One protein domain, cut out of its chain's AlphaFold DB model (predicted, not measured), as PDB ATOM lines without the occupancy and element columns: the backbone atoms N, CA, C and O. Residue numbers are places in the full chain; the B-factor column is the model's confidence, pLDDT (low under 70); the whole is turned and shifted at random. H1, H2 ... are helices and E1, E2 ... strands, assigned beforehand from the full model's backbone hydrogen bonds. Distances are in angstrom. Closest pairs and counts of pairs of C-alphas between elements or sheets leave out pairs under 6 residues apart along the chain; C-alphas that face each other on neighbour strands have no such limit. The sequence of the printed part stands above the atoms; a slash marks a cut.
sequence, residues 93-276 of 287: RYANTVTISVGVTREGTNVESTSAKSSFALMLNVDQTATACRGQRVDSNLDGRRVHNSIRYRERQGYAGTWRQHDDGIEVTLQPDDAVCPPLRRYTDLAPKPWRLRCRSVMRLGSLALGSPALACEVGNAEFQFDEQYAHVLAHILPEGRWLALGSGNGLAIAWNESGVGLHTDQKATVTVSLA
ATOM      1  N   ARG A  93     186.922 212.174 191.077       96.75
ATOM      2  CA  ARG A  93     185.528 211.978 190.698       96.75
ATOM      3  C   ARG A  93     185.167 212.808 189.473       96.75
ATOM      4  O   ARG A  93     185.382 214.019 189.472       96.75
ATOM      5  N   TYR A  94     184.513 212.167 188.511       96.88
ATOM      6  CA  TYR A  94     183.957 212.774 187.308       96.88
ATOM      7  C   TYR A  94     182.504 212.342 187.132       96.88
ATOM      8  O   TYR A  94     182.210 211.152 187.175       96.88
ATOM      9  N   ALA A  95     181.571 213.273 186.958       96.50
ATOM     10  CA  ALA A  95     180.155 212.927 186.903       96.50
ATOM     11  C   ALA A  95     179.326 213.820 185.985       96.50
ATOM     12  O   ALA A  95     179.700 214.953 185.670       96.50
ATOM     13  N   ASN A  96     178.150 213.327 185.613       95.50
ATOM     14  CA  ASN A  96     177.110 214.129 185.001       95.50
ATOM     15  C   ASN A  96     175.701 213.706 185.423       95.50
ATOM     16  O   ASN A  96     175.473 212.623 185.969       95.50
ATOM     17  N   THR A  97     174.759 214.585 185.112       95.25
ATOM     18  CA  THR A  97     173.366 214.234 184.868       95.25
ATOM     19  C   THR A  97     172.967 214.745 183.497       95.25
ATOM     20  O   THR A  97     173.391 215.823 183.081       95.25
ATOM     21  N   VAL A  98     172.144 213.971 182.803       93.38
ATOM     22  CA  VAL A  98     171.585 214.339 181.508       93.38
ATOM     23  C   VAL A  98     170.072 214.267 181.613       93.38
ATOM     24  O   VAL A  98     169.524 213.256 182.042       93.38
ATOM     25  N   THR A  99     169.391 215.340 181.238       94.19
ATOM     26  CA  THR A  99     167.940 215.354 181.045       94.19
ATOM     27  C   THR A  99     167.671 215.547 179.566       94.19
ATOM     28  O   THR A  99     168.119 216.537 178.996       94.19
ATOM     29  N   ILE A 100     166.960 214.613 178.949       91.06
ATOM     30  CA  ILE A 100     166.571 214.656 177.542       91.06
ATOM     31  C   ILE A 100     165.057 214.823 177.478       91.06
ATOM     32  O   ILE A 100     164.324 214.071 178.121       91.06
ATOM     33  N   SER A 101     164.593 215.798 176.707       91.75
ATOM     34  CA  SER A 101     163.183 215.978 176.368       91.75
ATOM     35  C   SER A 101     163.053 216.097 174.857       91.75
ATOM     36  O   SER A 101     163.522 217.068 174.273       91.75
ATOM     37  N   VAL A 102     162.424 215.110 174.228       89.00
ATOM     38  CA  VAL A 102     162.154 215.067 172.790       89.00
ATOM     39  C   VAL A 102     160.651 215.164 172.582       89.00
ATOM     40  O   VAL A 102     159.899 214.409 173.197       89.00
ATOM     41  N   GLY A 103     160.212 216.075 171.719       87.38
ATOM     42  CA  GLY A 103     158.823 216.193 171.286       87.38
ATOM     43  C   GLY A 103     158.745 216.360 169.774       87.38
ATOM     44  O   GLY A 103     159.033 217.436 169.253       87.38
ATOM     45  N   VAL A 104     158.342 215.310 169.063       84.00
ATOM     46  CA  VAL A 104     158.273 215.311 167.598       84.00
ATOM     47  C   VAL A 104     156.851 215.031 167.146       84.00
ATOM     48  O   VAL A 104     156.222 214.059 167.559       84.00
ATOM     49  N   THR A 105     156.344 215.877 166.252       82.19
ATOM     50  CA  THR A 105     155.082 215.612 165.553       82.19
ATOM     51  C   THR A 105     155.399 214.990 164.199       82.19
ATOM     52  O   THR A 105     155.949 215.655 163.324       82.19
ATOM     53  N   ARG A 106     155.053 213.717 163.990       76.19
ATOM     54  CA  ARG A 106     155.134 213.097 162.658       76.19
ATOM     55  C   ARG A 106     153.932 213.543 161.833       76.19
ATOM     56  O   ARG A 106     152.818 213.573 162.360       76.19
ATOM     57  N   GLU A 107     154.164 213.871 160.560       68.69
ATOM     58  CA  GLU A 107     153.167 214.433 159.640       68.69
ATOM     59  C   GLU A 107     151.764 213.834 159.845       68.69
ATOM     60  O   GLU A 107     151.488 212.666 159.567       68.69
ATOM     61  N   GLY A 108     150.870 214.665 160.381       61.97
ATOM     62  CA  GLY A 108     149.430 214.456 160.351       61.97
ATOM     63  C   GLY A 108     148.761 213.886 161.601       61.97
ATOM     64  O   GLY A 108     147.605 214.241 161.806       61.97
ATOM     65  N   THR A 109     149.384 213.046 162.444       69.50
ATOM     66  CA  THR A 109     148.640 212.471 163.602       69.50
ATOM     67  C   THR A 109     149.435 211.887 164.769       69.50
ATOM     68  O   THR A 109     148.833 211.721 165.828       69.50
ATOM     69  N   ASN A 110     150.714 211.536 164.606       73.25
ATOM     70  CA  ASN A 110     151.447 210.841 165.664       73.25
ATOM     71  C   ASN A 110     152.373 211.817 166.394       73.25
ATOM     72  O   ASN A 110     153.193 212.485 165.764       73.25
ATOM     73  N   VAL A 111     152.250 211.869 167.712       81.38
ATOM     74  CA  VAL A 111     153.108 212.620 168.618       81.38
ATOM     75  C   VAL A 111     154.028 211.623 169.305       81.38
ATOM     76  O   VAL A 111     153.581 210.707 169.993       81.38
ATOM     77  N   GLU A 112     155.322 211.797 169.087       86.75
ATOM     78  CA  GLU A 112     156.359 211.088 169.817       86.75
ATOM     79  C   GLU A 112     156.889 212.020 170.902       86.75
ATOM     80  O   GLU A 112     157.296 213.149 170.624       86.75
ATOM     81  N   SER A 113     156.853 211.561 172.148       90.12
ATOM     82  CA  SER A 113     157.423 212.279 173.281       90.12
ATOM     83  C   SER A 113     158.345 211.352 174.048       90.12
ATOM     84  O   SER A 113     157.943 210.259 174.433       90.12
ATOM     85  N   THR A 114     159.575 211.781 174.290       90.31
ATOM     86  CA  THR A 114     160.526 211.035 175.112       90.31
ATOM     87  C   THR A 114     161.075 211.960 176.178       90.31
ATOM     88  O   THR A 114     161.631 213.009 175.875       90.31
ATOM     89  N   SER A 115     160.930 211.562 177.435       92.81
ATOM     90  CA  SER A 115     161.605 212.169 178.570       92.81
ATOM     91  C   SER A 115     162.564 211.145 179.152       92.81
ATOM     92  O   SER A 115     162.157 210.055 179.558       92.81
ATOM     93  N   ALA A 116     163.847 211.478 179.181       92.75
ATOM     94  CA  ALA A 116     164.857 210.657 179.822       92.75
ATOM     95  C   ALA A 116     165.626 211.477 180.849       92.75
ATOM     96  O   ALA A 116     165.945 212.643 180.630       92.75
ATOM     97  N   LYS A 117     165.966 210.844 181.967       94.75
ATOM     98  CA  LYS A 117     166.923 211.376 182.929       94.75
ATOM     99  C   LYS A 117     167.971 210.322 183.201       94.75
ATOM    100  O   LYS A 117     167.634 209.176 183.485       94.75
ATOM    101  N   SER A 118     169.232 210.704 183.139       94.25
ATOM    102  CA  SER A 118     170.345 209.807 183.378       94.25
ATOM    103  C   SER A 118     171.406 210.460 184.247       94.25
ATOM    104  O   SER A 118     171.464 211.682 184.397       94.25
ATOM    105  N   SER A 119     172.245 209.629 184.844       95.06
ATOM    106  CA  SER A 119     173.443 210.049 185.552       95.06
ATOM    107  C   SER A 119     174.556 209.046 185.322       95.06
ATOM    108  O   SER A 119     174.303 207.837 185.310       95.06
ATOM    109  N   PHE A 120     175.780 209.540 185.222       95.12
ATOM    110  CA  PHE A 120     176.983 208.725 185.201       95.12
ATOM    111  C   PHE A 120     177.982 209.309 186.194       95.12
ATOM    112  O   PHE A 120     178.280 210.501 186.138       95.12
ATOM    113  N   ALA A 121     178.495 208.492 187.107       96.00
ATOM    114  CA  ALA A 121     179.537 208.886 188.046       96.00
ATOM    115  C   ALA A 121     180.712 207.921 187.923       96.00
ATOM    116  O   ALA A 121     180.547 206.734 188.179       96.00
ATOM    117  N   LEU A 122     181.874 208.445 187.548       97.19
ATOM    118  CA  LEU A 122     183.147 207.757 187.390       97.19
ATOM    119  C   LEU A 122     184.101 208.185 188.507       97.19
ATOM    120  O   LEU A 122     184.274 209.377 188.766       97.19
ATOM    121  N   MET A 123     184.748 207.221 189.142       97.88
ATOM    122  CA  MET A 123     185.861 207.436 190.054       97.88
ATOM    123  C   MET A 123     187.121 206.847 189.433       97.88
ATOM    124  O   MET A 123     187.152 205.659 189.116       97.88
ATOM    125  N   LEU A 124     188.150 207.676 189.283       98.12
ATOM    126  CA  LEU A 124     189.491 207.278 188.871       98.12
ATOM    127  C   LEU A 124     190.388 207.278 190.106       98.12
ATOM    128  O   LEU A 124     190.648 208.334 190.679       98.12
ATOM    129  N   ASN A 125     190.848 206.112 190.540       98.38
ATOM    130  CA  ASN A 125     191.696 205.996 191.722       98.38
ATOM    131  C   ASN A 125     193.180 206.154 191.360       98.38
ATOM    132  O   ASN A 125     193.589 205.931 190.219       98.38
ATOM    133  N   VAL A 126     193.997 206.524 192.349       97.62
ATOM    134  CA  VAL A 126     195.449 206.742 192.186       97.62
ATOM    135  C   VAL A 126     196.184 205.454 191.790       97.62
ATOM    136  O   VAL A 126     197.186 205.505 191.083       97.62
ATOM    137  N   ASP A 127     195.665 204.296 192.192       98.06
ATOM    138  CA  ASP A 127     196.196 202.964 191.879       98.06
ATOM    139  C   ASP A 127     195.789 202.446 190.485       98.06
ATOM    140  O   ASP A 127     195.935 201.258 190.202       98.06
ATOM    141  N   GLN A 128     195.275 203.325 189.615       98.00
ATOM    142  CA  GLN A 128     194.783 203.004 188.270       98.00
ATOM    143  C   GLN A 128     193.533 202.110 188.235       98.00
ATOM    144  O   GLN A 128     193.112 201.673 187.161       98.00
ATOM    145  N   THR A 129     192.878 201.875 189.373       98.69
ATOM    146  CA  THR A 129     191.541 201.274 189.386       98.69
ATOM    147  C   THR A 129     190.476 202.323 189.072       98.69
ATOM    148  O   THR A 129     190.658 203.524 189.295       98.69
ATOM    149  N   ALA A 130     189.354 201.880 188.517       98.56
ATOM    150  CA  ALA A 130     188.208 202.726 188.225       98.56
ATOM    151  C   ALA A 130     186.918 202.062 188.700       98.56
ATOM    152  O   ALA A 130     186.747 200.851 188.573       98.56
ATOM    153  N   THR A 131     185.990 202.868 189.204       98.19
ATOM    154  CA  THR A 131     184.612 202.433 189.460       98.19
ATOM    155  C   THR A 131     183.648 203.406 188.813       98.19
ATOM    156  O   THR A 131     183.938 204.597 188.711       98.19
ATOM    157  N   ALA A 132     182.503 202.918 188.359       97.00
ATOM    158  CA  ALA A 132     181.441 203.777 187.879       97.00
ATOM    159  C   ALA A 132     180.074 203.280 188.336       97.00
ATOM    160  O   ALA A 132     179.837 202.084 188.454       97.00
ATOM    161  N   CYS A 133     179.153 204.207 188.555       95.69
ATOM    162  CA  CYS A 133     177.740 203.887 188.674       95.69
ATOM    163  C   CYS A 133     176.980 204.717 187.649       95.69
ATOM    164  O   CYS A 133     177.164 205.936 187.558       95.69
ATOM    165  N   ARG A 134     176.120 204.050 186.884       93.38
ATOM    166  CA  ARG A 134     175.198 204.706 185.962       93.38
ATOM    167  C   ARG A 134     173.769 204.428 186.384       93.38
ATOM    168  O   ARG A 134     173.465 203.361 186.917       93.38
ATOM    169  N   GLY A 135     172.896 205.377 186.104       92.94
ATOM    170  CA  GLY A 135     171.470 205.194 186.281       92.94
ATOM    171  C   GLY A 135     170.695 205.977 185.246       92.94
ATOM    172  O   GLY A 135     171.141 207.034 184.802       92.94
ATOM    173  N   GLN A 136     169.556 205.435 184.844       93.31
ATOM    174  CA  GLN A 136     168.690 206.054 183.864       93.31
ATOM    175  C   GLN A 136     167.225 205.727 184.114       93.31
ATOM    176  O   GLN A 136     166.848 204.651 184.583       93.31
ATOM    177  N   ARG A 137     166.388 206.686 183.748       93.44
ATOM    178  CA  ARG A 137     164.945 206.569 183.656       93.44
ATOM    179  C   ARG A 137     164.539 207.076 182.285       93.44
ATOM    180  O   ARG A 137     164.897 208.194 181.930       93.44
ATOM    181  N   VAL A 138     163.756 206.281 181.568       92.00
ATOM    182  CA  VAL A 138     163.195 206.663 180.273       92.00
ATOM    183  C   VAL A 138     161.688 206.480 180.324       92.00
ATOM    184  O   VAL A 138     161.196 205.444 180.768       92.00
ATOM    185  N   ASP A 139     160.979 207.512 179.888       92.69
ATOM    186  CA  ASP A 139     159.543 207.561 179.669       92.69
ATOM    187  C   ASP A 139     159.334 208.020 178.212       92.69
ATOM    188  O   ASP A 139     159.526 209.191 177.896       92.69
ATOM    189  N   SER A 140     158.983 207.101 177.313       90.19
ATOM    190  CA  SER A 140     158.731 207.380 175.895       90.19
ATOM    191  C   SER A 140     157.305 206.991 175.530       90.19
ATOM    192  O   SER A 140     156.865 205.887 175.845       90.19
ATOM    193  N   ASN A 141     156.578 207.891 174.880       91.88
ATOM    194  CA  ASN A 141     155.222 207.670 174.405       91.88
ATOM    195  C   ASN A 141     155.159 207.962 172.911       91.88
ATOM    196  O   ASN A 141     155.622 209.004 172.445       91.88
ATOM    197  N   LEU A 142     154.537 207.046 172.183       88.62
ATOM    198  CA  LEU A 142     154.141 207.222 170.800       88.62
ATOM    199  C   LEU A 142     152.618 207.159 170.754       88.62
ATOM    200  O   LEU A 142     152.032 206.076 170.833       88.62
ATOM    201  N   ASP A 143     152.003 208.326 170.623       90.25
ATOM    202  CA  ASP A 143     150.556 208.485 170.603       90.25
ATOM    203  C   ASP A 143     150.081 208.948 169.237       90.25
ATOM    204  O   ASP A 143     150.630 209.868 168.642       90.25
ATOM    205  N   GLY A 144     149.018 208.340 168.733       87.06
ATOM    206  CA  GLY A 144     148.423 208.708 167.462       87.06
ATOM    207  C   GLY A 144     147.118 207.976 167.213       87.06
ATOM    208  O   GLY A 144     146.713 207.111 167.981       87.06
ATOM    209  N   ARG A 145     146.437 208.279 166.102       86.44
ATOM    210  CA  ARG A 145     145.075 207.756 165.849       86.44
ATOM    211  C   ARG A 145     144.957 206.226 165.846       86.44
ATOM    212  O   ARG A 145     143.855 205.711 166.002       86.44
ATOM    213  N   ARG A 146     146.047 205.511 165.558       85.19
ATOM    214  CA  ARG A 146     146.070 204.042 165.414       85.19
ATOM    215  C   ARG A 146     147.105 203.355 166.297       85.19
ATOM    216  O   ARG A 146     147.185 202.131 166.274       85.19
ATOM    217  N   VAL A 147     147.924 204.120 167.010       84.38
ATOM    218  CA  VAL A 147     149.044 203.598 167.788       84.38
ATOM    219  C   VAL A 147     149.058 204.335 169.112       84.38
ATOM    220  O   VAL A 147     149.128 205.556 169.132       84.38
ATOM    221  N   HIS A 148     148.998 203.569 170.190       90.88
ATOM    222  CA  HIS A 148     149.259 204.038 171.539       90.88
ATOM    223  C   HIS A 148     150.268 203.071 172.125       90.88
ATOM    224  O   HIS A 148     149.945 201.911 172.385       90.88
ATOM    225  N   ASN A 149     151.509 203.520 172.240       89.00
ATOM    226  CA  ASN A 149     152.567 202.731 172.837       89.00
ATOM    227  C   ASN A 149     153.327 203.587 173.841       89.00
ATOM    228  O   ASN A 149     153.642 204.741 173.566       89.00
ATOM    229  N   SER A 150     153.642 203.000 174.987       92.19
ATOM    230  CA  SER A 150     154.436 203.645 176.019       92.19
ATOM    231  C   SER A 150     155.533 202.698 176.469       92.19
ATOM    232  O   SER A 150     155.255 201.562 176.857       92.19
ATOM    233  N   ILE A 151     156.765 203.184 176.467       89.44
ATOM    234  CA  ILE A 151     157.921 202.505 177.026       89.44
ATOM    235  C   ILE A 151     158.317 203.273 178.278       89.44
ATOM    236  O   ILE A 151     158.591 204.470 178.240       89.44
ATOM    237  N   ARG A 152     158.364 202.567 179.402       92.31
ATOM    238  CA  ARG A 152     158.892 203.093 180.653       92.31
ATOM    239  C   ARG A 152     159.869 202.090 181.199       92.31
ATOM    240  O   ARG A 152     159.460 200.966 181.455       92.31
ATOM    241  N   TYR A 153     161.097 202.503 181.473       90.75
ATOM    242  CA  TYR A 153     162.023 201.659 182.216       90.75
ATOM    243  C   TYR A 153     162.933 202.465 183.135       90.75
ATOM    244  O   TYR A 153     163.095 203.682 183.006       90.75
ATOM    245  N   ARG A 154     163.477 201.766 184.133       92.94
ATOM    246  CA  ARG A 154     164.451 202.302 185.084       92.94
ATOM    247  C   ARG A 154     165.594 201.322 185.233       92.94
ATOM    248  O   ARG A 154     165.353 200.133 185.452       92.94
ATOM    249  N   GLU A 155     166.805 201.842 185.179       92.56
ATOM    250  CA  GLU A 155     168.022 201.063 185.308       92.56
ATOM    251  C   GLU A 155     169.001 201.757 186.263       92.56
ATOM    252  O   GLU A 155     169.158 202.975 186.219       92.56
ATOM    253  N   ARG A 156     169.690 200.976 187.093       93.94
ATOM    254  CA  ARG A 156     170.935 201.355 187.764       93.94
ATOM    255  C   ARG A 156     171.903 200.188 187.672       93.94
ATOM    256  O   ARG A 156     171.498 199.052 187.923       93.94
ATOM    257  N   GLN A 157     173.159 200.477 187.346       94.81
ATOM    258  CA  GLN A 157     174.204 199.470 187.207       94.81
ATOM    259  C   GLN A 157     175.555 200.011 187.682       94.81
ATOM    260  O   GLN A 157     175.972 201.107 187.294       94.81
ATOM    261  N   GLY A 158     176.225 199.217 188.517       95.81
ATOM    262  CA  GLY A 158     177.597 199.450 188.953       95.81
ATOM    263  C   GLY A 158     178.612 198.812 188.009       95.81
ATOM    264  O   GLY A 158     178.298 197.857 187.291       95.81
ATOM    265  N   TYR A 159     179.819 199.365 188.008       97.38
ATOM    266  CA  TYR A 159     180.937 198.941 187.181       97.38
ATOM    267  C   TYR A 159     182.264 199.084 187.919       97.38
ATOM    268  O   TYR A 159     182.498 200.106 188.565       97.38
ATOM    269  N   ALA A 160     183.168 198.131 187.721       98.38
ATOM    270  CA  ALA A 160     184.542 198.181 188.212       98.38
ATOM    271  C   ALA A 160     185.536 197.855 187.090       98.38
ATOM    272  O   ALA A 160     185.210 197.161 186.125       98.38
ATOM    273  N   GLY A 161     186.760 198.359 187.201       98.31
ATOM    274  CA  GLY A 161     187.818 198.062 186.248       98.31
ATOM    275  C   GLY A 161     189.054 198.926 186.446       98.31
ATOM    276  O   GLY A 161     189.465 199.189 187.574       98.31
ATOM    277  N   THR A 162     189.671 199.349 185.347       98.56
ATOM    278  CA  THR A 162     190.960 200.054 185.362       98.56
ATOM    279  C   THR A 162     190.977 201.209 184.382       98.56
ATOM    280  O   THR A 162     190.265 201.186 183.376       98.56
ATOM    281  N   TRP A 163     191.856 202.174 184.619       98.44
ATOM    282  CA  TRP A 163     192.141 203.242 183.674       98.44
ATOM    283  C   TRP A 163     193.642 203.405 183.446       98.44
ATOM    284  O   TRP A 163     194.456 203.037 184.289       98.44
ATOM    285  N   ARG A 164     194.020 203.932 182.282       97.81
ATOM    286  CA  ARG A 164     195.415 204.188 181.913       97.81
ATOM    287  C   ARG A 164     195.544 205.541 181.240       97.81
ATOM    288  O   ARG A 164     194.714 205.896 180.410       97.81
ATOM    289  N   GLN A 165     196.594 206.270 181.596       96.19
ATOM    290  CA  GLN A 165     196.971 207.519 180.943       96.19
ATOM    291  C   GLN A 165     197.719 207.238 179.639       96.19
ATOM    292  O   GLN A 165     198.589 206.369 179.578       96.19
ATOM    293  N   HIS A 166     197.385 208.019 178.623       94.00
ATOM    294  CA  HIS A 166     198.040 208.109 177.327       94.00
ATOM    295  C   HIS A 166     198.416 209.571 177.048       94.00
ATOM    296  O   HIS A 166     198.021 210.477 177.791       94.00
ATOM    297  N   ASP A 167     199.164 209.803 175.970       88.62
ATOM    298  CA  ASP A 167     199.606 211.147 175.579       88.62
ATOM    299  C   ASP A 167     198.424 212.072 175.236       88.62
ATOM    300  O   ASP A 167     198.481 213.274 175.479       88.62
ATOM    301  N   ASP A 168     197.330 211.512 174.708       86.25
ATOM    302  CA  ASP A 168     196.158 212.248 174.229       86.25
ATOM    303  C   ASP A 168     194.928 212.153 175.151       86.25
ATOM    304  O   ASP A 168     193.864 212.674 174.809       86.25
ATOM    305  N   GLY A 169     195.047 211.506 176.315       93.44
ATOM    306  CA  GLY A 169     193.927 211.315 177.236       93.44
ATOM    307  C   GLY A 169     194.073 210.095 178.137       93.44
ATOM    308  O   GLY A 169     195.175 209.708 178.512       93.44
ATOM    309  N   ILE A 170     192.951 209.481 178.500       95.88
ATOM    310  CA  ILE A 170     192.916 208.214 179.232       95.88
ATOM    311  C   ILE A 170     192.059 207.189 178.502       95.88
ATOM    312  O   ILE A 170     191.098 207.523 177.807       95.88
ATOM    313  N   GLU A 171     192.368 205.925 178.733       96.19
ATOM    314  CA  GLU A 171     191.490 204.813 178.414       96.19
ATOM    315  C   GLU A 171     190.942 204.220 179.712       96.19
ATOM    316  O   GLU A 171     191.707 203.934 180.630       96.19
ATOM    317  N   VAL A 172     189.627 204.018 179.794       97.50
ATOM    318  CA  VAL A 172     188.956 203.377 180.930       97.50
ATOM    319  C   VAL A 172     188.277 202.108 180.438       97.50
ATOM    320  O   VAL A 172     187.500 202.144 179.487       97.50
ATOM    321  N   THR A 173     188.541 200.984 181.095       96.88
ATOM    322  CA  THR A 173     187.856 199.711 180.844       96.88
ATOM    323  C   THR A 173     187.069 199.328 182.084       96.88
ATOM    324  O   THR A 173     187.632 199.248 183.173       96.88
ATOM    325  N   LEU A 174     185.775 199.087 181.911       96.88
ATOM    326  CA  LEU A 174     184.806 198.840 182.971       96.88
ATOM    327  C   LEU A 174     184.019 197.561 182.676       96.88
ATOM    328  O   LEU A 174     183.535 197.362 181.562       96.88
ATOM    329  N   GLN A 175     183.856 196.716 183.685       96.50
ATOM    330  CA  GLN A 175     183.015 195.521 183.672       96.50
ATOM    331  C   GLN A 175     181.832 195.724 184.622       96.50
ATOM    332  O   GLN A 175     182.009 196.408 185.632       96.50
ATOM    333  N   PRO A 176     180.640 195.170 184.330       95.75
ATOM    334  CA  PRO A 176     179.521 195.212 185.265       95.75
ATOM    335  C   PRO A 176     179.916 194.622 186.624       95.75
ATOM    336  O   PRO A 176     180.441 193.512 186.688       95.75
ATOM    337  N   ASP A 177     179.659 195.371 187.691       97.31
ATOM    338  CA  ASP A 177     179.939 194.976 189.069       97.31
ATOM    339  C   ASP A 177     178.846 195.518 190.003       97.31
ATOM    340  O   ASP A 177     178.762 196.718 190.286       97.31
ATOM    341  N   ASP A 178     178.003 194.610 190.487       96.06
ATOM    342  CA  ASP A 178     176.874 194.923 191.363       96.06
ATOM    343  C   ASP A 178     177.314 195.349 192.778       96.06
ATOM    344  O   ASP A 178     176.506 195.904 193.529       96.06
ATOM    345  N   ALA A 179     178.586 195.147 193.149       96.69
ATOM    346  CA  ALA A 179     179.134 195.617 194.421       96.69
ATOM    347  C   ALA A 179     179.380 197.137 194.435       96.69
ATOM    348  O   ALA A 179     179.401 197.743 195.506       96.69
ATOM    349  N   VAL A 180     179.539 197.769 193.265       96.56
ATOM    350  CA  VAL A 180     179.806 199.215 193.159       96.56
ATOM    351  C   VAL A 180     178.550 200.039 193.421       96.56
ATOM    352  O   VAL A 180     178.593 201.039 194.139       96.56
ATOM    353  N   CYS A 181     177.408 199.628 192.870       94.25
ATOM    354  CA  CYS A 181     176.115 200.147 193.292       94.25
ATOM    355  C   CYS A 181     175.011 199.098 193.088       94.25
ATOM    356  O   CYS A 181     175.034 198.398 192.073       94.25
ATOM    357  N   PRO A 182     174.023 199.003 194.007       92.38
ATOM    358  CA  PRO A 182     172.997 197.971 193.928       92.38
ATOM    359  C   PRO A 182     172.224 198.055 192.607       92.38
ATOM    360  O   PRO A 182     171.660 199.126 192.315       92.38
ATOM    361  N   PRO A 183     172.156 196.961 191.830       94.19
ATOM    362  CA  PRO A 183     171.501 196.977 190.539       94.19
ATOM    363  C   PRO A 183     170.007 197.243 190.713       94.19
ATOM    364  O   PRO A 183     169.362 196.795 191.663       94.19
ATOM    365  N   LEU A 184     169.439 197.979 189.769       93.62
ATOM    366  CA  LEU A 184     168.004 198.188 189.667       93.62
ATOM    367  C   LEU A 184     167.629 197.976 188.212       93.62
ATOM    368  O   LEU A 184     168.175 198.644 187.348       93.62
ATOM    369  N   ARG A 185     166.697 197.069 187.931       91.81
ATOM    370  CA  ARG A 185     166.149 196.878 186.585       91.81
ATOM    371  C   ARG A 185     164.645 196.756 186.705       91.81
ATOM    372  O   ARG A 185     164.136 195.805 187.291       91.81
ATOM    373  N   ARG A 186     163.924 197.763 186.222       91.31
ATOM    374  CA  ARG A 186     162.462 197.746 186.153       91.31
ATOM    375  C   ARG A 186     162.052 197.959 184.713       91.31
ATOM    376  O   ARG A 186     162.398 198.991 184.143       91.31
ATOM    377  N   TYR A 187     161.285 197.008 184.186       88.69
ATOM    378  CA  TYR A 187     160.728 197.052 182.832       88.69
ATOM    379  C   TYR A 187     161.797 197.094 181.724       88.69
ATOM    380  O   TYR A 187     161.573 197.659 180.661       88.69
ATOM    381  N   THR A 188     162.963 196.502 181.985       84.62
ATOM    382  CA  THR A 188     164.049 196.341 181.016       84.62
ATOM    383  C   THR A 188     164.691 194.968 181.197       84.62
ATOM    384  O   THR A 188     164.873 194.509 182.329       84.62
ATOM    385  N   ASP A 189     164.999 194.313 180.085       83.44
ATOM    386  CA  ASP A 189     165.741 193.056 179.973       83.44
ATOM    387  C   ASP A 189     167.175 193.274 179.460       83.44
ATOM    388  O   ASP A 189     167.901 192.309 179.214       83.44
ATOM    389  N   LEU A 190     167.608 194.535 179.347       78.50
ATOM    390  CA  LEU A 190     168.943 194.895 178.885       78.50
ATOM    391  C   LEU A 190     169.996 194.300 179.828       78.50
ATOM    392  O   LEU A 190     170.059 194.600 181.027       78.50
ATOM    393  N   ALA A 191     170.826 193.419 179.275       85.56
ATOM    394  CA  ALA A 191     171.967 192.868 179.980       85.56
ATOM    395  C   ALA A 191     173.080 193.927 180.031       85.56
ATOM    396  O   ALA A 191     173.441 194.468 178.987       85.56
ATOM    397  N   PRO A 192     173.671 194.212 181.206       87.38
ATOM    398  CA  PRO A 192     174.799 195.119 181.292       87.38
ATOM    399  C   PRO A 192     175.943 194.654 180.415       87.38
ATOM    400  O   PRO A 192     176.368 193.499 180.480       87.38
ATOM    401  N   LYS A 193     176.485 195.586 179.642       89.56
ATOM    402  CA  LYS A 193     177.667 195.344 178.825       89.56
ATOM    403  C   LYS A 193     178.885 196.008 179.441       89.56
ATOM    404  O   LYS A 193     178.726 197.015 180.128       89.56
ATOM    405  N   PRO A 194     180.091 195.491 179.179       92.31
ATOM    406  CA  PRO A 194     181.327 196.191 179.496       92.31
ATOM    407  C   PRO A 194     181.392 197.546 178.789       92.31
ATOM    408  O   PRO A 194     180.849 197.705 177.694       92.31
ATOM    409  N   TRP A 195     182.064 198.523 179.391       91.88
ATOM    410  CA  TRP A 195     182.286 199.843 178.801       91.88
ATOM    411  C   TRP A 195     183.777 200.051 178.564       91.88
ATOM    412  O   TRP A 195     184.588 199.866 179.471       91.88
ATOM    413  N   ARG A 196     184.135 200.476 177.351       93.69
ATOM    414  CA  ARG A 196     185.469 200.988 177.035       93.69
ATOM    415  C   ARG A 196     185.347 202.456 176.666       93.69
ATOM    416  O   ARG A 196     184.703 202.790 175.676       93.69
ATOM    417  N   LEU A 197     185.929 203.322 177.482       94.19
ATOM    418  CA  LEU A 197     185.875 204.765 177.308       94.19
ATOM    419  C   LEU A 197     187.239 205.286 176.882       94.19
ATOM    420  O   LEU A 197     188.247 204.964 177.508       94.19
ATOM    421  N   ARG A 198     187.261 206.130 175.854       93.38
ATOM    422  CA  ARG A 198     188.436 206.928 175.491       93.38
ATOM    423  C   ARG A 198     188.132 208.366 175.861       93.38
ATOM    424  O   ARG A 198     187.304 209.003 175.218       93.38
ATOM    425  N   CYS A 199     188.733 208.845 176.941       94.06
ATOM    426  CA  CYS A 199     188.413 210.145 177.509       94.06
ATOM    427  C   CYS A 199     189.529 211.150 177.285       94.06
ATOM    428  O   CYS A 199     190.707 210.830 177.427       94.06
ATOM    429  N   ARG A 200     189.146 212.395 177.017       91.75
ATOM    430  CA  ARG A 200     190.057 213.529 176.888       91.75
ATOM    431  C   ARG A 200     189.713 214.595 177.905       91.75
ATOM    432  O   ARG A 200     188.537 214.829 178.176       91.75
ATOM    433  N   SER A 201     190.743 215.235 178.445       93.12
ATOM    434  CA  SER A 201     190.569 216.411 179.287       93.12
ATOM    435  C   SER A 201     190.108 217.590 178.432       93.12
ATOM    436  O   SER A 201     190.708 217.879 177.396       93.12
ATOM    437  N   VAL A 202     189.048 218.269 178.858       91.50
ATOM    438  CA  VAL A 202     188.521 219.465 178.197       91.50
ATOM    439  C   VAL A 202     188.286 220.569 179.218       91.50
ATOM    440  O   VAL A 202     187.808 220.329 180.328       91.50
ATOM    441  N   MET A 203     188.608 221.801 178.829       91.56
ATOM    442  CA  MET A 203     188.383 223.011 179.638       91.56
ATOM    443  C   MET A 203     187.175 223.820 179.156       91.56
ATOM    444  O   MET A 203     186.821 224.847 179.738       91.56
ATOM    445  N   ARG A 204     186.537 223.371 178.073       88.88
ATOM    446  CA  ARG A 204     185.376 224.010 177.466       88.88
ATOM    447  C   ARG A 204     184.453 222.948 176.875       88.88
ATOM    448  O   ARG A 204     184.930 221.978 176.297       88.88
ATOM    449  N   LEU A 205     183.147 223.151 177.016       85.81
ATOM    450  CA  LEU A 205     182.104 222.340 176.383       85.81
ATOM    451  C   LEU A 205     181.099 223.283 175.717       85.81
ATOM    452  O   LEU A 205     180.381 224.011 176.404       85.81
ATOM    453  N   GLY A 206     181.081 223.316 174.384       82.19
ATOM    454  CA  GLY A 206     180.358 224.350 173.639       82.19
ATOM    455  C   GLY A 206     180.828 225.758 174.033       82.19
ATOM    456  O   GLY A 206     182.018 226.064 173.980       82.19
ATOM    457  N   SER A 207     179.903 226.616 174.467       81.06
ATOM    458  CA  SER A 207     180.208 227.970 174.958       81.06
ATOM    459  C   SER A 207     180.591 228.029 176.444       81.06
ATOM    460  O   SER A 207     181.033 229.078 176.916       81.06
ATOM    461  N   LEU A 208     180.450 226.930 177.193       83.62
ATOM    462  CA  LEU A 208     180.731 226.904 178.626       83.62
ATOM    463  C   LEU A 208     182.234 226.752 178.882       83.62
ATOM    464  O   LEU A 208     182.808 225.695 178.618       83.62
ATOM    465  N   ALA A 209     182.854 227.780 179.460       88.38
ATOM    466  CA  ALA A 209     184.179 227.667 180.064       88.38
ATOM    467  C   ALA A 209     184.080 226.960 181.422       88.38
ATOM    468  O   ALA A 209     183.245 227.312 182.258       88.38
ATOM    469  N   LEU A 210     184.936 225.967 181.643       87.62
ATOM    470  CA  LEU A 210     184.945 225.178 182.867       87.62
ATOM    471  C   LEU A 210     185.999 225.728 183.834       87.62
ATOM    472  O   LEU A 210     187.130 226.004 183.441       87.62
ATOM    473  N   GLY A 211     185.635 225.864 185.112       87.31
ATOM    474  CA  GLY A 211     186.580 226.248 186.172       87.31
ATOM    475  C   GLY A 211     187.563 225.132 186.553       87.31
ATOM    476  O   GLY A 211     188.550 225.384 187.235       87.31
ATOM    477  N   SER A 212     187.300 223.905 186.106       89.69
ATOM    478  CA  SER A 212     188.126 222.721 186.325       89.69
ATOM    479  C   SER A 212     188.028 221.775 185.120       89.69
ATOM    480  O   SER A 212     187.015 221.801 184.416       89.69
ATOM    481  N   PRO A 213     189.038 220.919 184.874       91.88
ATOM    482  CA  PRO A 213     188.990 219.971 183.768       91.88
ATOM    483  C   PRO A 213     187.779 219.034 183.853       91.88
ATOM    484  O   PRO A 213     187.501 218.459 184.911       91.88
ATOM    485  N   ALA A 214     187.075 218.861 182.738       94.50
ATOM    486  CA  ALA A 214     186.095 217.797 182.535       94.50
ATOM    487  C   ALA A 214     186.683 216.705 181.637       94.50
ATOM    488  O   ALA A 214     187.719 216.894 181.004       94.50
ATOM    489  N   LEU A 215     186.003 215.566 181.568       94.94
ATOM    490  CA  LEU A 215     186.295 214.506 180.617       94.94
ATOM    491  C   LEU A 215     185.236 214.490 179.526       94.94
ATOM    492  O   LEU A 215     184.044 214.444 179.818       94.94
ATOM    493  N   ALA A 216     185.672 214.475 178.274       93.19
ATOM    494  CA  ALA A 216     184.844 214.072 177.153       93.19
ATOM    495  C   ALA A 216     185.241 212.653 176.751       93.19
ATOM    496  O   ALA A 216     186.368 212.427 176.312       93.19
ATOM    497  N   CYS A 217     184.335 211.700 176.951       93.44
ATOM    498  CA  CYS A 217     184.579 210.281 176.748       93.44
ATOM    499  C   CYS A 217     183.813 209.753 175.536       93.44
ATOM    500  O   CYS A 217     182.583 209.785 175.511       93.44
ATOM    501  N   GLU A 218     184.537 209.217 174.566       90.44
ATOM    502  CA  GLU A 218     183.970 208.414 173.490       90.44
ATOM    503  C   GLU A 218     183.709 206.993 174.007       90.44
ATOM    504  O   GLU A 218     184.560 206.395 174.675       90.44
ATOM    505  N   VAL A 219     182.535 206.440 173.698       87.38
ATOM    506  CA  VAL A 219     182.191 205.051 174.027       87.38
ATOM    507  C   VAL A 219     182.666 204.153 172.885       87.38
ATOM    508  O   VAL A 219     182.032 204.080 171.839       87.38
ATOM    509  N   GLY A 220     183.785 203.456 173.081       80.12
ATOM    510  CA  GLY A 220     184.474 202.669 172.049       80.12
ATOM    511  C   GLY A 220     183.849 201.308 171.719       80.12
ATOM    512  O   GLY A 220     184.503 200.476 171.092       80.12
ATOM    513  N   ASN A 221     182.618 201.036 172.157       68.31
ATOM    514  CA  ASN A 221     181.941 199.781 171.843       68.31
ATOM    515  C   ASN A 221     181.368 199.851 170.417       68.31
ATOM    516  O   ASN A 221     180.610 200.763 170.099       68.31
ATOM    517  N   ALA A 222     181.714 198.873 169.572       52.12
ATOM    518  CA  ALA A 222     181.407 198.861 168.135       52.12
ATOM    519  C   ALA A 222     179.904 198.883 167.789       52.12
ATOM    520  O   ALA A 222     179.536 199.226 166.669       52.12
ATOM    521  N   GLU A 223     179.032 198.560 168.745       63.38
ATOM    522  CA  GLU A 223     177.584 198.656 168.589       63.38
ATOM    523  C   GLU A 223     177.021 199.631 169.621       63.38
ATOM    524  O   GLU A 223     176.742 199.276 170.770       63.38
ATOM    525  N   PHE A 224     176.843 200.884 169.206       56.53
ATOM    526  CA  PHE A 224     175.980 201.796 169.940       56.53
ATOM    527  C   PHE A 224     174.556 201.252 169.878       56.53
ATOM    528  O   PHE A 224     173.931 201.246 168.815       56.53
ATOM    529  N   GLN A 225     174.040 200.802 171.015       62.56
ATOM    530  CA  GLN A 225     172.636 200.450 171.139       62.56
ATOM    531  C   GLN A 225     171.898 201.652 171.707       62.56
ATOM    532  O   GLN A 225     172.199 202.116 172.810       62.56
ATOM    533  N   PHE A 226     170.957 202.157 170.909       57.19
ATOM    534  CA  PHE A 226     170.149 203.329 171.229       57.19
ATOM    535  C   PHE A 226     169.527 203.192 172.626       57.19
ATOM    536  O   PHE A 226     169.603 204.109 173.430       57.19
ATOM    537  N   ASP A 227     169.072 202.000 172.994       63.38
ATOM    538  CA  ASP A 227     168.354 201.803 174.252       63.38
ATOM    539  C   ASP A 227     169.251 201.861 175.502       63.38
ATOM    540  O   ASP A 227     168.794 202.264 176.564       63.38
ATOM    541  N   GLU A 228     170.537 201.507 175.411       58.59
ATOM    542  CA  GLU A 228     171.429 201.461 176.584       58.59
ATOM    543  C   GLU A 228     172.226 202.753 176.790       58.59
ATOM    544  O   GLU A 228     172.625 203.056 177.917       58.59
ATOM    545  N   GLN A 229     172.521 203.473 175.706       62.69
ATOM    546  CA  GLN A 229     173.527 204.540 175.697       62.69
ATOM    547  C   GLN A 229     172.939 205.921 175.392       62.69
ATOM    548  O   GLN A 229     173.545 206.926 175.765       62.69
ATOM    549  N   TYR A 230     171.754 205.994 174.773       72.88
ATOM    550  CA  TYR A 230     171.157 207.259 174.331       72.88
ATOM    551  C   TYR A 230     170.953 208.261 175.466       72.88
ATOM    552  O   TYR A 230     171.235 209.442 175.296       72.88
ATOM    553  N   ALA A 231     170.553 207.803 176.654       76.25
ATOM    554  CA  ALA A 231     170.292 208.713 177.763       76.25
ATOM    555  C   ALA A 231     171.561 209.381 178.324       76.25
ATOM    556  O   ALA A 231     171.460 210.384 179.026       76.25
ATOM    557  N   HIS A 232     172.749 208.831 178.056       80.00
ATOM    558  CA  HIS A 232     174.021 209.284 178.633       80.00
ATOM    559  C   HIS A 232     174.920 210.010 177.632       80.00
ATOM    560  O   HIS A 232     175.815 210.757 178.031       80.00
ATOM    561  N   VAL A 233     174.721 209.737 176.346       81.94
ATOM    562  CA  VAL A 233     175.644 210.097 175.281       81.94
ATOM    563  C   VAL A 233     175.039 211.207 174.445       81.94
ATOM    564  O   VAL A 233     173.925 211.105 173.943       81.94
ATOM    565  N   LEU A 234     175.801 212.280 174.295       79.94
ATOM    566  CA  LEU A 234     175.349 213.516 173.694       79.94
ATOM    567  C   LEU A 234     176.013 213.678 172.335       79.94
ATOM    568  O   LEU A 234     177.240 213.634 172.209       79.94
ATOM    569  N   ALA A 235     175.180 213.849 171.315       73.81
ATOM    570  CA  ALA A 235     175.639 214.321 170.024       73.81
ATOM    571  C   ALA A 235     175.909 215.834 170.117       73.81
ATOM    572  O   ALA A 235     175.297 216.536 170.923       73.81
ATOM    573  N   HIS A 236     176.829 216.339 169.295       70.75
ATOM    574  CA  HIS A 236     177.069 217.778 169.095       70.75
ATOM    575  C   HIS A 236     177.687 218.567 170.264       70.75
ATOM    576  O   HIS A 236     177.838 219.781 170.152       70.75
ATOM    577  N   ILE A 237     178.081 217.925 171.369       68.19
ATOM    578  CA  ILE A 237     178.853 218.613 172.422       68.19
ATOM    579  C   ILE A 237     180.289 218.900 171.983       68.19
ATOM    580  O   ILE A 237     180.838 219.952 172.311       68.19
ATOM    581  N   LEU A 238     180.884 217.962 171.253       74.19
ATOM    582  CA  LEU A 238     182.156 218.122 170.564       74.19
ATOM    583  C   LEU A 238     181.954 217.815 169.075       74.19
ATOM    584  O   LEU A 238     180.976 217.135 168.732       74.19
ATOM    585  N   PRO A 239     182.840 218.320 168.198       68.94
ATOM    586  CA  PRO A 239     182.815 217.984 166.784       68.94
ATOM    587  C   PRO A 239     182.912 216.475 166.606       68.94
ATOM    588  O   PRO A 239     183.816 215.852 167.154       68.94
ATOM    589  N   GLU A 240     181.967 215.941 165.836       69.94
ATOM    590  CA  GLU A 240     181.879 214.542 165.422       69.94
ATOM    591  C   GLU A 240     181.753 213.519 166.565       69.94
ATOM    592  O   GLU A 240     182.383 213.581 167.615       69.94
ATOM    593  N   GLY A 241     180.902 212.516 166.362       71.19
ATOM    594  CA  GLY A 241     180.754 211.418 167.308       71.19
ATOM    595  C   GLY A 241     179.809 211.694 168.477       71.19
ATOM    596  O   GLY A 241     178.916 212.544 168.446       71.19
ATOM    597  N   ARG A 242     179.945 210.840 169.485       79.94
ATOM    598  CA  ARG A 242     178.949 210.594 170.521       79.94
ATOM    599  C   ARG A 242     179.665 210.561 171.862       79.94
ATOM    600  O   ARG A 242     180.420 209.630 172.139       79.94
ATOM    601  N   TRP A 243     179.432 211.592 172.669       88.12
ATOM    602  CA  TRP A 243     180.273 211.894 173.821       88.12
ATOM    603  C   TRP A 243     179.526 211.775 175.138       88.12
ATOM    604  O   TRP A 243     178.439 212.322 175.316       88.12
ATOM    605  N   LEU A 244     180.161 211.125 176.101       92.31
ATOM    606  CA  LEU A 244     179.830 211.244 177.508       92.31
ATOM    607  C   LEU A 244     180.674 212.378 178.104       92.31
ATOM    608  O   LEU A 244     181.887 212.241 178.256       92.31
ATOM    609  N   ALA A 245     180.042 213.501 178.440       93.75
ATOM    610  CA  ALA A 245     180.707 214.624 179.099       93.75
ATOM    611  C   ALA A 245     180.589 214.499 180.626       93.75
ATOM    612  O   ALA A 245     179.474 214.455 181.144       93.75
ATOM    613  N   LEU A 246     181.715 214.466 181.342       95.44
ATOM    614  CA  LEU A 246     181.797 214.267 182.793       95.44
ATOM    615  C   LEU A 246     182.577 215.408 183.457       95.44
ATOM    616  O   LEU A 246     183.776 215.558 183.244       95.44
ATOM    617  N   GLY A 247     181.925 216.197 184.307       95.19
ATOM    618  CA  GLY A 247     182.597 217.259 185.064       95.19
ATOM    619  C   GLY A 247     183.349 216.708 186.260       95.19
ATOM    620  O   GLY A 247     182.865 215.782 186.908       95.19
ATOM    621  N   SER A 248     184.493 217.295 186.591       95.88
ATOM    622  CA  SER A 248     185.197 216.973 187.834       95.88
ATOM    623  C   SER A 248     184.388 217.373 189.078       95.88
ATOM    624  O   SER A 248     183.533 218.264 189.047       95.88
ATOM    625  N   GLY A 249     184.660 216.698 190.196       94.38
ATOM    626  CA  GLY A 249     184.078 217.007 191.499       94.38
ATOM    627  C   GLY A 249     182.567 216.784 191.525       94.38
ATOM    628  O   GLY A 249     182.102 215.640 191.573       94.38
ATOM    629  N   ASN A 250     181.800 217.878 191.513       93.50
ATOM    630  CA  ASN A 250     180.339 217.829 191.592       93.50
ATOM    631  C   ASN A 250     179.694 217.261 190.319       93.50
ATOM    632  O   ASN A 250     178.679 216.567 190.411       93.50
ATOM    633  N   GLY A 251     180.313 217.494 189.158       94.62
ATOM    634  CA  GLY A 251     179.830 217.043 187.855       94.62
ATOM    635  C   GLY A 251     179.198 218.136 186.989       94.62
ATOM    636  O   GLY A 251     179.213 219.320 187.326       94.62
ATOM    637  N   LEU A 252     178.639 217.718 185.852       94.62
ATOM    638  CA  LEU A 252     177.903 218.569 184.907       94.62
ATOM    639  C   LEU A 252     176.403 218.275 184.948       94.62
ATOM    640  O   LEU A 252     176.003 217.115 184.913       94.62
ATOM    641  N   ALA A 253     175.573 219.312 184.971       94.44
ATOM    642  CA  ALA A 253     174.150 219.207 184.665       94.44
ATOM    643  C   ALA A 253     173.938 219.543 183.188       94.44
ATOM    644  O   ALA A 253     174.285 220.644 182.746       94.44
ATOM    645  N   ILE A 254     173.376 218.600 182.436       92.81
ATOM    646  CA  ILE A 254     173.167 218.732 180.998       92.81
ATOM    647  C   ILE A 254     171.684 218.571 180.681       92.81
ATOM    648  O   ILE A 254     171.049 217.609 181.107       92.81
ATOM    649  N   ALA A 255     171.130 219.516 179.929       92.69
ATOM    650  CA  ALA A 255     169.762 219.471 179.437       92.69
ATOM    651  C   ALA A 255     169.771 219.488 177.906       92.69
ATOM    652  O   ALA A 255     170.280 220.431 177.304       92.69
ATOM    653  N   TRP A 256     169.202 218.457 177.290       90.69
ATOM    654  CA  TRP A 256     168.963 218.352 175.856       90.69
ATOM    655  C   TRP A 256     167.462 218.446 175.613       90.69
ATOM    656  O   TRP A 256     166.692 217.602 176.065       90.69
ATOM    657  N   ASN A 257     167.045 219.478 174.890       89.44
ATOM    658  CA  ASN A 257     165.677 219.611 174.411       89.44
ATOM    659  C   ASN A 257     165.662 219.517 172.890       89.44
ATOM    660  O   ASN A 257     166.406 220.235 172.225       89.44
ATOM    661  N   GLU A 258     164.824 218.649 172.348       87.50
ATOM    662  CA  GLU A 258     164.629 218.479 170.917       87.50
ATOM    663  C   GLU A 258     163.150 218.631 170.581       87.50
ATOM    664  O   GLU A 258     162.278 218.050 171.230       87.50
ATOM    665  N   SER A 259     162.858 219.439 169.568       86.25
ATOM    666  CA  SER A 259     161.492 219.635 169.086       86.25
ATOM    667  C   SER A 259     161.473 219.764 167.572       86.25
ATOM    668  O   SER A 259     162.398 220.336 166.998       86.25
ATOM    669  N   GLY A 260     160.434 219.248 166.917       83.12
ATOM    670  CA  GLY A 260     160.336 219.337 165.461       83.12
ATOM    671  C   GLY A 260     159.060 218.753 164.866       83.12
ATOM    672  O   GLY A 260     158.255 218.108 165.547       83.12
ATOM    673  N   VAL A 261     158.898 218.988 163.565       75.12
ATOM    674  CA  VAL A 261     157.867 218.377 162.721       75.12
ATOM    675  C   VAL A 261     158.560 217.498 161.680       75.12
ATOM    676  O   VAL A 261     159.541 217.909 161.068       75.12
ATOM    677  N   GLY A 262     158.061 216.277 161.494       63.81
ATOM    678  CA  GLY A 262     158.696 215.291 160.620       63.81
ATOM    679  C   GLY A 262     159.933 214.643 161.250       63.81
ATOM    680  O   GLY A 262     160.416 215.053 162.302       63.81
ATOM    681  N   LEU A 263     160.414 213.564 160.629       55.72
ATOM    682  CA  LEU A 263     161.493 212.752 161.198       55.72
ATOM    683  C   LEU A 263     162.891 213.368 161.025       55.72
ATOM    684  O   LEU A 263     163.785 212.965 161.760       55.72
ATOM    685  N   HIS A 264     163.095 214.315 160.097       59.78
ATOM    686  CA  HIS A 264     164.457 214.696 159.691       59.78
ATOM    687  C   HIS A 264     164.677 216.153 159.249       59.78
ATOM    688  O   HIS A 264     165.824 216.583 159.214       59.78
ATOM    689  N   THR A 265     163.645 216.928 158.900       56.88
ATOM    690  CA  THR A 265     163.855 218.217 158.208       56.88
ATOM    691  C   THR A 265     163.792 219.451 159.106       56.88
ATOM    692  O   THR A 265     164.504 220.409 158.829       56.88
ATOM    693  N   ASP A 266     163.028 219.420 160.207       67.88
ATOM    694  CA  ASP A 266     162.780 220.612 161.042       67.88
ATOM    695  C   ASP A 266     163.082 220.406 162.537       67.88
ATOM    696  O   ASP A 266     162.503 221.069 163.403       67.88
ATOM    697  N   GLN A 267     163.973 219.471 162.872       74.94
ATOM    698  CA  GLN A 267     164.368 219.245 164.261       74.94
ATOM    699  C   GLN A 267     165.291 220.362 164.758       74.94
ATOM    700  O   GLN A 267     166.360 220.623 164.209       74.94
ATOM    701  N   LYS A 268     164.880 221.018 165.843       82.69
ATOM    702  CA  LYS A 268     165.701 221.954 166.609       82.69
ATOM    703  C   LYS A 268     166.134 221.272 167.894       82.69
ATOM    704  O   LYS A 268     165.298 221.001 168.756       82.69
ATOM    705  N   ALA A 269     167.436 221.048 168.031       84.12
ATOM    706  CA  ALA A 269     168.051 220.593 169.268       84.12
ATOM    707  C   ALA A 269     168.703 221.776 169.994       84.12
ATOM    708  O   ALA A 269     169.409 222.585 169.397       84.12
ATOM    709  N   THR A 270     168.464 221.883 171.297       86.94
ATOM    710  CA  THR A 270     169.153 222.815 172.191       86.94
ATOM    711  C   THR A 270     169.798 222.017 173.308       86.94
ATOM    712  O   THR A 270     169.111 221.298 174.035       86.94
ATOM    713  N   VAL A 271     171.111 222.172 173.468       88.00
ATOM    714  CA  VAL A 271     171.877 221.556 174.553       88.00
ATOM    715  C   VAL A 271     172.384 222.657 175.473       88.00
ATOM    716  O   VAL A 271     173.071 223.576 175.041       88.00
ATOM    717  N   THR A 272     172.029 222.574 176.752       90.62
ATOM    718  CA  THR A 272     172.537 223.458 177.804       90.62
ATOM    719  C   THR A 272     173.409 222.648 178.744       90.62
ATOM    720  O   THR A 272     172.982 221.613 179.251       90.62
ATOM    721  N   VAL A 273     174.621 223.132 178.996       91.12
ATOM    722  CA  VAL A 273     175.571 222.530 179.935       91.12
ATOM    723  C   VAL A 273     175.813 223.525 181.064       91.12
ATOM    724  O   VAL A 273     175.997 224.716 180.818       91.12
ATOM    725  N   SER A 274     175.817 223.048 182.305       93.25
ATOM    726  CA  SER A 274     176.114 223.855 183.491       93.25
ATOM    727  C   SER A 274     176.893 223.046 184.529       93.25
ATOM    728  O   SER A 274     176.847 221.814 184.539       93.25
ATOM    729  N   LEU A 275     177.637 223.732 185.398       92.81
ATOM    730  CA  LEU A 275     178.327 223.097 186.522       92.81
ATOM    731  C   LEU A 275     177.322 222.756 187.624       92.81
ATOM    732  O   LEU A 275     176.489 223.583 187.994       92.81
ATOM    733  N   ALA A 276     177.424 221.552 188.181       91.62
ATOM    734  CA  ALA A 276     176.595 221.159 189.310       91.62
ATOM    735  C   ALA A 276     177.058 221.855 190.601       91.62
ATOM    736  O   ALA A 276     178.233 221.816 190.971       91.62
TER     737      ALA A 276
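Overview. This is residues 93 to 276 of the 287 residues of an uncharacterized protein of Labilithrix luteola (UniProt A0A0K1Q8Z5). A long sheet of antiparallel strands, E1 to E4, curls over at one end into a small closed barrel, while the rest of these strands runs on from it as a long slab. E5, E7, E8 and E9 complete the barrel, the hairpin of E10 and E11 widens the slab beside E1, short E6 pairs on E4, and little H1 sits over the sheet outside the barrel. The printed part has 184 residues, with the named elements in the order E1 to E8, H1, E9, E10, E11; it is mostly strand, and the ring is antiparallel throughout, though E10 is parallel to E1. It is compact, with a radius of gyration of the C-alphas of 17.2 A, yet elongated, spanning 58 by 37 by 29 A.

Along the chain. The long strands are E1, residues 93 to 106, 41.4 A, from C-alpha 93 at (185.528, 211.978, 190.698); E2, residues 110 to 124, 44.7 A; E3, residues 129 to 144, 48.9 A; and E4, residues 147 to 166, 50.1 A, which bends by 77 degrees at residue 162. E5 holds residues 169 to 176, E6 184 to 186, E7 195 to 205, E8 208 to 219, H1 226 to 229, E9 242 to 248 and E10 252 to 261. E11, residues 268 to 275, ends at C-alpha 275 at (178.327, 223.097, 186.522).

Arrangement. E1 to E5 form a meander, each strand the antiparallel neighbour of the one before; N 100 and O 116 of the hairpin E1 and E2 are 2.8 A apart, within hydrogen-bond range. The ring runs E1, E2, E3, E4, E5, E7, E8, E9 and back to E1, where N 95 and O 247 are 2.8 A apart. E2 lies on one side of E1; on the other side lie E9, beside residues 93 to 96, and E10, beside residues 96 to 106, with N 99 and O 254 2.8 A apart. E10 and E11 are a hairpin, with N 255 and O 272 2.9 A apart. E6 is antiparallel to E4, with N 156 and O 184 2.8 A apart. E7 bends by 92 degrees at residue 202 and E8 by 118 degrees at residue 211; the closest C-alphas of E8 and E11 are those of Leu 208 and Val 273, 6.9 A apart. H1 is on the sheet at a height of 6.9 A, outside the barrel and over none of the strands; it is too short for an O i to N i+4 pair, and its one O i to N i+3 pair is not within range.

Size, cuts and confidence. The two C-alphas farthest apart, those of Asp 127 and Arg 145, are 57.6 A apart. The printed part has no cut. The link from H1 to E9, residues 230 to 241, is long, and its residues 234 to 235 pair with residues 242 to 243 of E9. The mean pLDDT of the printed part is 87.6, and 20 residues are under 70, among them residues 221 to 229 and 262 to 266.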